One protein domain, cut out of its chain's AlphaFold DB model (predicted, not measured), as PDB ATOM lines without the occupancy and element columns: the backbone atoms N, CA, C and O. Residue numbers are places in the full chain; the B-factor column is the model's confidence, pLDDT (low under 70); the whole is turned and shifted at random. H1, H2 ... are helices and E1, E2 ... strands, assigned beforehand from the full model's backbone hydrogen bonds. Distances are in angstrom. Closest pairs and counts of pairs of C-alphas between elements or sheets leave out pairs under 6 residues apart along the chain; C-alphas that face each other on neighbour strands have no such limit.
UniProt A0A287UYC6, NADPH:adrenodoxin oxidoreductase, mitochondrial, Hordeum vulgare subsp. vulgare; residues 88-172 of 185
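AT A GLANCE: This is residues 88 to 172 of the 185 residues of the protein "NADPH:adrenodoxin oxidoreductase, mitochondrial" of Hordeum vulgare subsp. vulgare (UniProt A0A287UYC6). A small two-strand sheet, E1 beside E2, makes one side of a small helical body; H2 packs over both strands, and H1 begins close beside E2. H4 and the short H3 pack together at the end away from the sheet, and long loops with no named element, residues 98 to 116 and 154 to 168, link the helices to the strands. The printed part has 85 residues, with four named helices and two named strands in the order H1, E1, H2, H3, H4, E2; the sheet is parallel, the class is mostly helix, and under half of the residues are in named elements. The whole is compact, with a radius of gyration of the C-alphas of 11.9 A and spans of 32 by 23 by 21 A.

IN THESE COORDINATES: E1 is residues 117 to 119, 6.4 A long, and E2 is residues 169 to 171, 6.6 A long, ending at C-alpha 171 at (43.217, 34.254, 100.190). H2, residues 123 to 133, is the longest helix at 15.3 A and begins at C-alpha 123 at (36.257, 36.824, 90.824). H1, residues 90 to 97, is 10.6 A long and begins at C-alpha 90 at (45.070, 37.177, 96.597). H4, residues 146 to 153, is 10.4 A long, and H3, residues 136 to 139, is 4.8 A long.

HOW THE PARTS SIT: E1 and E2 are parallel neighbours at 21 degrees, with N 119 and O 170 within hydrogen-bond range at 2.9 A and N 170 and O 117 at 3.0 A. Residues 88 to 89 pair in parallel with residues 170 to 171 of E2. E1, H2, H3, H4 and E2 form a strand-helix-strand unit, two parallel neighbour strands with helices between them in the chain. The closest C-alphas of H2 and E1 are those of Ala 125 and Val 118, 6.1 A apart. Those of H1 and E2 are Ala 90 and Lys 171, 5.0 A apart. H1 and H2 touch, closest at the C-alphas of Ala 90 and Val 124, 6.8 A, with a steep tilt of 45 degrees, the same way. H1 and H4 only just touch, with 3 pairs of C-alphas within 8 A, the closest those of Tyr 97 and Ser 148, 5.3 A; they are about perpendicular at 74 degrees. H3 and H4 touch, closest at the C-alphas of Thr 136 and Leu 153, 6.2 A. H1 and H3 are apart. In H1, H2 and H4 every O i to N i+4 pair is within hydrogen-bond range; H3 is too short for such a pair.

THE WHOLE: The two C-alphas farthest apart are those of Ser 141 and Lys 164, 33.3 A. The printed part has no cut. The links H1 to E1 and H4 to E2 are long. The mean pLDDT of the printed part is 83.6, and residues 158 to 172 are under 70, with E2 at a mean of 57.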
ATOM      1  N   HIS A  88      49.881  33.352 100.829       88.75
ATOM      2  CA  HIS A  88      49.803  34.722 100.337       88.75
ATOM      3  C   HIS A  88      48.340  35.159 100.270       88.75
ATOM      4  O   HIS A  88      47.431  34.347 100.091       88.75
ATOM      5  N   SER A  89      48.060  36.448 100.396       88.94
ATOM      6  CA  SER A  89      46.739  36.947 100.026       88.94
ATOM      7  C   SER A  89      46.609  37.025  98.500       88.94
ATOM      8  O   SER A  89      47.582  37.088  97.748       88.94
ATOM      9  N   ALA A  90      45.374  37.007  98.011       88.62
ATOM     10  CA  ALA A  90      45.070  37.177  96.597       88.62
ATOM     11  C   ALA A  90      45.445  38.566  96.141       88.62
ATOM     12  O   ALA A  90      46.004  38.702  95.061       88.62
ATOM     13  N   ARG A  91      45.219  39.578  96.979       89.56
ATOM     14  CA  ARG A  91      45.661  40.936  96.690       89.56
ATOM     15  C   ARG A  91      47.176  41.003  96.554       89.56
ATOM     16  O   ARG A  91      47.631  41.599  95.591       89.56
ATOM     17  N   GLU A  92      47.944  40.376  97.447       92.50
ATOM     18  CA  GLU A  92      49.410  40.327  97.349       92.50
ATOM     19  C   GLU A  92      49.857  39.709  96.024       92.50
ATOM     20  O   GLU A  92      50.659  40.302  95.304       92.50
ATOM     21  N   PHE A  93      49.287  38.557  95.659       94.19
ATOM     22  CA  PHE A  93      49.608  37.880  94.403       94.19
ATOM     23  C   PHE A  93      49.183  38.689  93.165       94.19
ATOM     24  O   PHE A  93      49.930  38.774  92.191       94.19
ATOM     25  N   VAL A  94      48.009  39.327  93.215       94.94
ATOM     26  CA  VAL A  94      47.485  40.214  92.164       94.94
ATOM     27  C   VAL A  94      48.377  41.429  91.974       94.94
ATOM     28  O   VAL A  94      48.782  41.749  90.860       94.94
ATOM     29  N   TRP A  95      48.730  42.089  93.068       95.62
ATOM     30  CA  TRP A  95      49.635  43.228  93.074       95.62
ATOM     31  C   TRP A  95      51.021  42.844  92.563       95.62
ATOM     32  O   TRP A  95      51.610  43.602  91.792       95.62
ATOM     33  N   TRP A  96      51.514  41.664  92.935       97.06
ATOM     34  CA  TRP A  96      52.770  41.125  92.430       97.06
ATOM     35  C   TRP A  96      52.740  40.990  90.905       97.06
ATOM     36  O   TRP A  96      53.596  41.592  90.252       97.06
ATOM     37  N   TYR A  97      51.745  40.306  90.324       97.31
ATOM     38  CA  TYR A  97      51.689  40.129  88.867       97.31
ATOM     39  C   TYR A  97      51.345  41.410  88.095       97.31
ATOM     40  O   TYR A  97      51.719  41.531  86.931       97.31
ATOM     41  N   ASN A  98      50.670  42.382  88.719       97.50
ATOM     42  CA  ASN A  98      50.335  43.674  88.105       97.50
ATOM     43  C   ASN A  98      51.413  44.757  88.306       97.50
ATOM     44  O   ASN A  98      51.210  45.907  87.911       97.50
ATOM     45  N   GLY A  99      52.556  44.441  88.921       96.56
ATOM     46  CA  GLY A  99      53.649  45.412  89.043       96.56
ATOM     47  C   GLY A  99      53.454  46.464  90.138       96.56
ATOM     48  O   GLY A  99      54.011  47.557  90.035       96.56
ATOM     49  N   HIS A 100      52.644  46.188  91.162       96.56
ATOM     50  CA  HIS A 100      52.436  47.127  92.261       96.56
ATOM     51  C   HIS A 100      53.718  47.273  93.108       96.56
ATOM     52  O   HIS A 100      54.271  46.253  93.534       96.56
ATOM     53  N   PRO A 101      54.171  48.502  93.429       95.44
ATOM     54  CA  PRO A 101      55.422  48.722  94.164       95.44
ATOM     55  C   PRO A 101      55.504  47.986  95.506       95.44
ATOM     56  O   PRO A 101      56.537  47.409  95.823       95.44
ATOM     57  N   ASP A 102      54.403  47.936  96.259       94.38
ATOM     58  CA  ASP A 102      54.379  47.276  97.573       94.38
ATOM     59  C   ASP A 102      54.556  45.742  97.511       94.38
ATOM     60  O   ASP A 102      54.825  45.131  98.539       94.38
ATOM     61  N   MET A 103      54.401  45.108  96.337       95.00
ATOM     62  CA  MET A 103      54.449  43.641  96.184       95.00
ATOM     63  C   MET A 103      55.392  43.161  95.079       95.00
ATOM     64  O   MET A 103      55.406  41.975  94.745       95.00
ATOM     65  N   CYS A 104      56.239  44.037  94.533       93.19
ATOM     66  CA  CYS A 104      57.201  43.649  93.498       93.19
ATOM     67  C   CYS A 104      58.223  42.602  93.982       93.19
ATOM     68  O   CYS A 104      58.743  41.830  93.181       93.19
ATOM     69  N   ASN A 105      58.444  42.519  95.299       93.75
ATOM     70  CA  ASN A 105      59.386  41.598  95.938       93.75
ATOM     71  C   ASN A 105      58.729  40.351  96.565       93.75
ATOM     72  O   ASN A 105      59.412  39.627  97.285       93.75
ATOM     73  N   LEU A 106      57.433  40.083  96.325       92.06
ATOM     74  CA  LEU A 106      56.716  38.952  96.947       92.06
ATOM     75  C   LEU A 106      57.396  37.592  96.696       92.06
ATOM     76  O   LEU A 106      57.410  36.745  97.583       92.06
ATOM     77  N   ALA A 107      57.960  37.403  95.495       89.88
ATOM     78  CA  ALA A 107      58.703  36.211  95.071       89.88
ATOM     79  C   ALA A 107      58.046  34.867  95.484       89.88
ATOM     80  O   ALA A 107      58.670  34.072  96.197       89.88
ATOM     81  N   PRO A 108      56.793  34.597  95.054       90.38
ATOM     82  CA  PRO A 108      56.122  33.338  95.364       90.38
ATOM     83  C   PRO A 108      56.900  32.150  94.776       90.38
ATOM     84  O   PRO A 108      57.351  32.194  93.631       90.38
ATOM     85  N   ASP A 109      57.054  31.075  95.552       89.56
ATOM     86  CA  ASP A 109      57.721  29.854  95.085       89.56
ATOM     87  C   ASP A 109      56.752  29.003  94.257       89.56
ATOM     88  O   ASP A 109      55.895  28.300  94.792       89.56
ATOM     89  N   LEU A 110      56.899  29.082  92.935       89.94
ATOM     90  CA  LEU A 110      56.076  28.353  91.964       89.94
ATOM     91  C   LEU A 110      56.771  27.096  91.409       89.94
ATOM     92  O   LEU A 110      56.250  26.464  90.494       89.94
ATOM     93  N   THR A 111      57.955  26.750  91.926       89.25
ATOM     94  CA  THR A 111      58.840  25.710  91.357       89.25
ATOM     95  C   THR A 111      58.942  24.455  92.220       89.25
ATOM     96  O   THR A 111      59.306  23.383  91.743       89.25
ATOM     97  N   ASN A 112      58.624  24.583  93.508       84.00
ATOM     98  CA  ASN A 112      58.755  23.516  94.497       84.00
ATOM     99  C   ASN A 112      57.457  22.701  94.687       84.00
ATOM    100  O   ASN A 112      57.348  21.884  95.600       84.00
ATOM    101  N   THR A 113      56.432  22.952  93.869       79.12
ATOM    102  CA  THR A 113      55.142  22.247  93.905       79.12
ATOM    103  C   THR A 113      54.477  22.256  92.533       79.12
ATOM    104  O   THR A 113      54.635  23.197  91.757       79.12
ATOM    105  N   ASP A 114      53.689  21.231  92.234       82.75
ATOM    106  CA  ASP A 114      52.835  21.176  91.042       82.75
ATOM    107  C   ASP A 114      51.395  21.660  91.301       82.75
ATOM    108  O   ASP A 114      50.583  21.739  90.371       82.75
ATOM    109  N   SER A 115      51.101  22.009  92.558       82.31
ATOM    110  CA  SER A 115      49.758  22.256  93.075       82.31
ATOM    111  C   SER A 115      49.672  23.580  93.844       82.31
ATOM    112  O   SER A 115      50.510  23.880  94.701       82.31
ATOM    113  N   ALA A 116      48.611  24.343  93.571       85.25
ATOM    114  CA  ALA A 116      48.227  25.563  94.281       85.25
ATOM    115  C   ALA A 116      46.755  25.482  94.706       85.25
ATOM    116  O   ALA A 116      45.924  24.917  93.992       85.25
ATOM    117  N   VAL A 117      46.419  26.066  95.857       86.25
ATOM    118  CA  VAL A 117      45.044  26.149  96.356       86.25
ATOM    119  C   VAL A 117      44.657  27.604  96.530       86.25
ATOM    120  O   VAL A 117      45.350  28.393  97.164       86.25
ATOM    121  N   VAL A 118      43.502  27.955  95.988       85.81
ATOM    122  CA  VAL A 118      42.914  29.277  96.162       85.81
ATOM    123  C   VAL A 118      41.722  29.128  97.097       85.81
ATOM    124  O   VAL A 118      40.826  28.321  96.845       85.81
ATOM    125  N   LEU A 119      41.737  29.865  98.205       83.38
ATOM    126  CA  LEU A 119      40.666  29.878  99.193       83.38
ATOM    127  C   LEU A 119      39.780  31.099  98.945       83.38
ATOM    128  O   LEU A 119      40.104  32.219  99.341       83.38
ATOM    129  N   GLY A 120      38.661  30.857  98.270       78.31
ATOM    130  CA  GLY A 120      37.696  31.873  97.868       78.31
ATOM    131  C   GLY A 120      36.886  31.392  96.670       78.31
ATOM    132  O   GLY A 120      37.294  30.464  95.970       78.31
ATOM    133  N   GLN A 121      35.725  32.001  96.450       81.12
ATOM    134  CA  GLN A 121      34.865  31.706  95.293       81.12
ATOM    135  C   GLN A 121      34.468  32.974  94.522       81.12
ATOM    136  O   GLN A 121      33.614  32.906  93.640       81.12
ATOM    137  N   GLY A 122      35.076  34.123  94.832       80.94
ATOM    138  CA  GLY A 122      34.884  35.355  94.075       80.94
ATOM    139  C   GLY A 122      35.752  35.466  92.821       80.94
ATOM    140  O   GLY A 122      36.604  34.627  92.524       80.94
ATOM    141  N   ASN A 123      35.561  36.565  92.090       86.69
ATOM    142  CA  ASN A 123      36.257  36.824  90.824       86.69
ATOM    143  C   ASN A 123      37.782  36.881  90.987       86.69
ATOM    144  O   ASN A 123      38.502  36.360  90.145       86.69
ATOM    145  N   VAL A 124      38.277  37.426  92.104       87.38
ATOM    146  CA  VAL A 124      39.724  37.503  92.368       87.38
ATOM    147  C   VAL A 124      40.338  36.102  92.494       87.38
ATOM    148  O   VAL A 124      41.446  35.867  92.017       87.38
ATOM    149  N   ALA A 125      39.613  35.142  93.081       85.06
ATOM    150  CA  ALA A 125      40.075  33.758  93.162       85.06
ATOM    151  C   ALA A 125      40.215  33.129  91.765       85.06
ATOM    152  O   ALA A 125      41.189  32.425  91.488       85.06
ATOM    153  N   LEU A 126      39.272  33.431  90.866       87.56
ATOM    154  CA  LEU A 126      39.331  33.008  89.468       87.56
ATOM    155  C   LEU A 126      40.468  33.694  88.708       87.56
ATOM    156  O   LEU A 126      41.145  33.027  87.932       87.56
ATOM    157  N   ASP A 127      40.715  34.984  88.944       91.56
ATOM    158  CA  ASP A 127      41.827  35.718  88.332       91.56
ATOM    159  C   ASP A 127      43.171  35.099  88.700       91.56
ATOM    160  O   ASP A 127      43.988  34.810  87.830       91.56
ATOM    161  N   VAL A 128      43.371  34.807  89.984       92.06
ATOM    162  CA  VAL A 128      44.564  34.117  90.480       92.06
ATOM    163  C   VAL A 128      44.731  32.749  89.820       92.06
ATOM    164  O   VAL A 128      45.795  32.452  89.277       92.06
ATOM    165  N   ALA A 129      43.688  31.912  89.855       90.75
ATOM    166  CA  ALA A 129      43.737  30.572  89.278       90.75
ATOM    167  C   ALA A 129      44.033  30.620  87.773       90.75
ATOM    168  O   ALA A 129      44.825  29.825  87.265       90.75
ATOM    169  N   ARG A 130      43.438  31.587  87.070       92.38
ATOM    170  CA  ARG A 130      43.632  31.795  85.640       92.38
ATOM    171  C   ARG A 130      45.055  32.234  85.334       92.38
ATOM    172  O   ARG A 130      45.659  31.615  84.473       92.38
ATOM    173  N   ILE A 131      45.621  33.209  86.048       94.94
ATOM    174  CA  ILE A 131      47.015  33.640  85.844       94.94
ATOM    175  C   ILE A 131      48.005  32.503  86.123       94.94
ATOM    176  O   ILE A 131      48.948  32.328  85.357       94.94
ATOM    177  N   LEU A 132      47.768  31.691  87.158       92.88
ATOM    178  CA  LEU A 132      48.621  30.539  87.477       92.88
ATOM    179  C   LEU A 132      48.625  29.460  86.385       92.88
ATOM    180  O   LEU A 132      49.632  28.774  86.225       92.88
ATOM    181  N   LEU A 133      47.513  29.288  85.664       91.06
ATOM    182  CA  LEU A 133      47.354  28.228  84.664       91.06
ATOM    183  C   LEU A 133      47.382  28.703  83.206       91.06
ATOM    184  O   LEU A 133      47.379  27.871  82.295       91.06
ATOM    185  N   ARG A 134      47.359  30.014  82.952       92.19
ATOM    186  CA  ARG A 134      47.325  30.558  81.592       92.19
ATOM    187  C   ARG A 134      48.615  30.201  80.859       92.19
ATOM    188  O   ARG A 134      49.700  30.184  81.434       92.19
ATOM    189  N   CYS A 135      48.503  29.989  79.550       91.56
ATOM    190  CA  CYS A 135      49.670  29.863  78.691       91.56
ATOM    191  C   CYS A 135      50.548  31.119  78.805       91.56
ATOM    192  O   CYS A 135      50.101  32.235  78.536       91.56
ATOM    193  N   THR A 136      51.814  30.942  79.172       92.38
ATOM    194  CA  THR A 136      52.754  32.051  79.390       92.38
ATOM    195  C   THR A 136      53.046  32.839  78.117       92.38
ATOM    196  O   THR A 136      53.309  34.033  78.194       92.38
ATOM    197  N   THR A 137      52.931  32.222  76.936       93.69
ATOM    198  CA  THR A 137      53.043  32.946  75.655       93.69
ATOM    199  C   THR A 137      51.884  33.919  75.428       93.69
ATOM    200  O   THR A 137      52.092  34.985  74.857       93.69
ATOM    201  N   GLU A 138      50.684  33.602  75.925       94.12
ATOM    202  CA  GLU A 138      49.547  34.524  75.894       94.12
ATOM    203  C   GLU A 138      49.745  35.645  76.917       94.12
ATOM    204  O   GLU A 138      49.587  36.815  76.578       94.12
ATOM    205  N   LEU A 139      50.181  35.310  78.139       95.12
ATOM    206  CA  LEU A 139      50.506  36.305  79.166       95.12
ATOM    207  C   LEU A 139      51.622  37.261  78.724       95.12
ATOM    208  O   LEU A 139      51.548  38.449  79.020       95.12
ATOM    209  N   ALA A 140      52.606  36.790  77.957       95.81
ATOM    210  CA  ALA A 140      53.680  37.622  77.413       95.81
ATOM    211  C   ALA A 140      53.185  38.741  76.478       95.81
ATOM    212  O   ALA A 140      53.911  39.702  76.240       95.81
ATOM    213  N   SER A 141      51.958  38.633  75.954       96.00
ATOM    214  CA  SER A 141      51.324  39.676  75.137       96.00
ATOM    215  C   SER A 141      50.507  40.698  75.944       96.00
ATOM    216  O   SER A 141      49.951  41.631  75.365       96.00
ATOM    217  N   THR A 142      50.425  40.529  77.266       96.69
ATOM    218  CA  THR A 142      49.662  41.387  78.188       96.69
ATOM    219  C   THR A 142      50.559  42.397  78.913       96.69
ATOM    220  O   THR A 142      51.765  42.445  78.684       96.69
ATOM    221  N   ASP A 143      49.983  43.206  79.810       96.19
ATOM    222  CA  ASP A 143      50.721  44.152  80.658       96.19
ATOM    223  C   ASP A 143      51.209  43.556  81.995       96.19
ATOM    224  O   ASP A 143      51.529  44.303  82.922       96.19
ATOM    225  N   ILE A 144      51.282  42.222  82.102       97.81
ATOM    226  CA  ILE A 144      51.831  41.524  83.273       97.81
ATOM    227  C   ILE A 144      53.276  41.964  83.566       97.81
ATOM    228  O   ILE A 144      54.075  42.211  82.659       97.81
ATOM    229  N   ALA A 145      53.644  42.036  84.845       97.81
ATOM    230  CA  ALA A 145      55.003  42.373  85.249       97.81
ATOM    231  C   ALA A 145      56.016  41.330  84.743       97.81
ATOM    232  O   ALA A 145      55.830  40.126  84.928       97.81
ATOM    233  N   GLY A 146      57.126  41.791  84.154       97.19
ATOM    234  CA  GLY A 146      58.138  40.909  83.553       97.19
ATOM    235  C   GLY A 146      58.711  39.881  84.534       97.19
ATOM    236  O   GLY A 146      58.737  38.695  84.228       97.19
ATOM    237  N   TYR A 147      59.046  40.302  85.760       96.56
ATOM    238  CA  TYR A 147      59.541  39.387  86.797       96.56
ATOM    239  C   TYR A 147      58.505  38.319  87.192       96.56
ATOM    240  O   TYR A 147      58.867  37.210  87.581       96.56
ATOM    241  N   SER A 148      57.210  38.635  87.096       96.88
ATOM    242  CA  SER A 148      56.140  37.677  87.372       96.88
ATOM    243  C   SER A 148      55.969  36.696  86.230       96.88
ATOM    244  O   SER A 148      55.780  35.508  86.479       96.88
ATOM    245  N   LEU A 149      56.083  37.168  84.988       97.00
ATOM    246  CA  LEU A 149      56.090  36.305  83.814       97.00
ATOM    247  C   LEU A 149      57.269  35.325  83.846       97.00
ATOM    248  O   LEU A 149      57.063  34.140  83.600       97.00
ATOM    249  N   ASP A 150      58.467  35.785  84.210       96.06
ATOM    250  CA  ASP A 150      59.655  34.935  84.354       96.06
ATOM    251  C   ASP A 150      59.441  33.841  85.413       96.06
ATOM    252  O   ASP A 150      59.727  32.663  85.176       96.06
ATOM    253  N   ALA A 151      58.855  34.199  86.559       95.06
ATOM    254  CA  ALA A 151      58.493  33.230  87.590       95.06
ATOM    255  C   ALA A 151      57.447  32.217  87.085       95.06
ATOM    256  O   ALA A 151      57.611  31.012  87.283       95.06
ATOM    257  N   LEU A 152      56.407  32.679  86.379       94.25
ATOM    258  CA  LEU A 152      55.366  31.822  85.798       94.25
ATOM    259  C   LEU A 152      55.911  30.901  84.695       94.25
ATOM    260  O   LEU A 152      55.471  29.759  84.588       94.25
ATOM    261  N   LEU A 153      56.900  31.342  83.913       94.06
ATOM    262  CA  LEU A 153      57.594  30.513  82.921       94.06
ATOM    263  C   LEU A 153      58.331  29.336  83.563       94.06
ATOM    264  O   LEU A 153      58.352  28.242  82.998       94.06
ATOM    265  N   SER A 154      58.900  29.547  84.750       92.31
ATOM    266  CA  SER A 154      59.549  28.492  85.535       92.31
ATOM    267  C   SER A 154      58.579  27.627  86.350       92.31
ATOM    268  O   SER A 154      59.000  26.640  86.951       92.31
ATOM    269  N   SER A 155      57.286  27.972  86.366       91.75
ATOM    270  CA  SER A 155      56.285  27.329  87.217       91.75
ATOM    271  C   SER A 155      56.080  25.851  86.876       91.75
ATOM    272  O   SER A 155      55.858  25.456  85.720       91.75
ATOM    273  N   THR A 156      56.085  25.024  87.919       89.00
ATOM    274  CA  THR A 156      55.746  23.598  87.857       89.00
ATOM    275  C   THR A 156      54.260  23.336  88.085       89.00
ATOM    276  O   THR A 156      53.829  22.189  87.978       89.00
ATOM    277  N   ILE A 157      53.459  24.372  88.347       86.00
ATOM    278  CA  ILE A 157      52.022  24.247  88.602       86.00
ATOM    279  C   ILE A 157      51.315  23.810  87.311       86.00
ATOM    280  O   ILE A 157      51.411  24.471  86.275       86.00
ATOM    281  N   ARG A 158      50.655  22.646  87.351       67.50
ATOM    282  CA  ARG A 158      50.088  21.984  86.154       67.50
ATOM    283  C   ARG A 158      48.627  21.553  86.322       67.50
ATOM    284  O   ARG A 158      47.963  21.343  85.312       67.50
ATOM    285  N   HIS A 159      48.110  21.437  87.549       56.34
ATOM    286  CA  HIS A 159      46.745  20.965  87.803       56.34
ATOM    287  C   HIS A 159      46.041  21.686  88.963       56.34
ATOM    288  O   HIS A 159      46.649  22.084  89.952       56.34
ATOM    289  N   HIS A 160      44.714  21.778  88.849       54.31
ATOM    290  CA  HIS A 160      43.802  21.906  89.982       54.31
ATOM    291  C   HIS A 160      43.394  20.500  90.436       54.31
ATOM    292  O   HIS A 160      43.072  19.693  89.569       54.31
ATOM    293  N   VAL A 161      43.376  20.231  91.748       35.47
ATOM    294  CA  VAL A 161      42.400  19.400  92.497       35.47
ATOM    295  C   VAL A 161      42.987  19.050  93.872       35.47
ATOM    296  O   VAL A 161      44.015  18.392  93.954       35.47
ATOM    297  N   GLY A 162      42.236  19.361  94.933       38.16
ATOM    298  CA  GLY A 162      42.185  18.536  96.146       38.16
ATOM    299  C   GLY A 162      43.349  18.650  97.138       38.16
ATOM    300  O   GLY A 162      44.515  18.765  96.794       38.16
ATOM    301  N   LEU A 163      42.990  18.583  98.420       35.34
ATOM    302  CA  LEU A 163      43.853  18.700  99.597       35.34
ATOM    303  C   LEU A 163      44.922  17.596  99.684       35.34
ATOM    304  O   LEU A 163      44.769  16.675 100.486       35.34
ATOM    305  N   LYS A 164      46.022  17.690  98.930       28.86
ATOM    306  CA  LYS A 164      47.321  17.120  99.328       28.86
ATOM    307  C   LYS A 164      48.451  18.035  98.850       28.86
ATOM    308  O   LYS A 164      48.601  18.242  97.659       28.86
ATOM    309  N   ASN A 165      49.235  18.529  99.813       35.59
ATOM    310  CA  ASN A 165      50.435  19.365  99.658       35.59
ATOM    311  C   ASN A 165      50.186  20.722  98.973       35.59
ATOM    312  O   ASN A 165      50.301  20.872  97.762       35.59
ATOM    313  N   VAL A 166      49.856  21.729  99.784       39.38
ATOM    314  CA  VAL A 166      49.581  23.101  99.340       39.38
ATOM    315  C   VAL A 166      50.720  24.008  99.788       39.38
ATOM    316  O   VAL A 166      50.841  24.269 100.980       39.38
ATOM    317  N   ASN A 167      51.509  24.519  98.842       48.03
ATOM    318  CA  ASN A 167      52.554  25.516  99.122       48.03
ATOM    319  C   ASN A 167      52.234  26.904  98.552       48.03
ATOM    320  O   ASN A 167      52.983  27.836  98.804       48.03
ATOM    321  N   VAL A 168      51.136  27.052  97.806       52.50
ATOM    322  CA  VAL A 168      50.599  28.355  97.398       52.50
ATOM    323  C   VAL A 168      49.141  28.387  97.817       52.50
ATOM    324  O   VAL A 168      48.298  27.763  97.174       52.50
ATOM    325  N   CYS A 169      48.868  29.043  98.942       57.47
ATOM    326  CA  CYS A 169      47.512  29.292  99.415       57.47
ATOM    327  C   CYS A 169      47.189  30.758  99.175       57.47
ATOM    328  O   CYS A 169      47.838  31.604  99.778       57.47
ATOM    329  N   ILE A 170      46.200  31.047  98.329       59.34
ATOM    330  CA  ILE A 170      45.835  32.422  97.978       59.34
ATOM    331  C   ILE A 170      44.465  32.796  98.566       59.34
ATOM    332  O   ILE A 170      43.474  32.131  98.266       59.34
ATOM    333  N   LYS A 171      44.418  33.830  99.425       55.12
ATOM    334  CA  LYS A 171      43.217  34.254 100.190       55.12
ATOM    335  C   LYS A 171      42.460  35.416  99.532       55.12
ATOM    336  O   LYS A 171      43.072  36.429  99.233       55.12
ATOM    337  N   GLU A 172      41.145  35.341  99.365       41.53
ATOM    338  CA  GLU A 172      40.346  36.453  98.810       41.53
ATOM    339  C   GLU A 172      40.480  37.781  99.603       41.53
ATOM    340  O   GLU A 172      40.571  37.770 100.833       41.53
TER     341      GLU A 172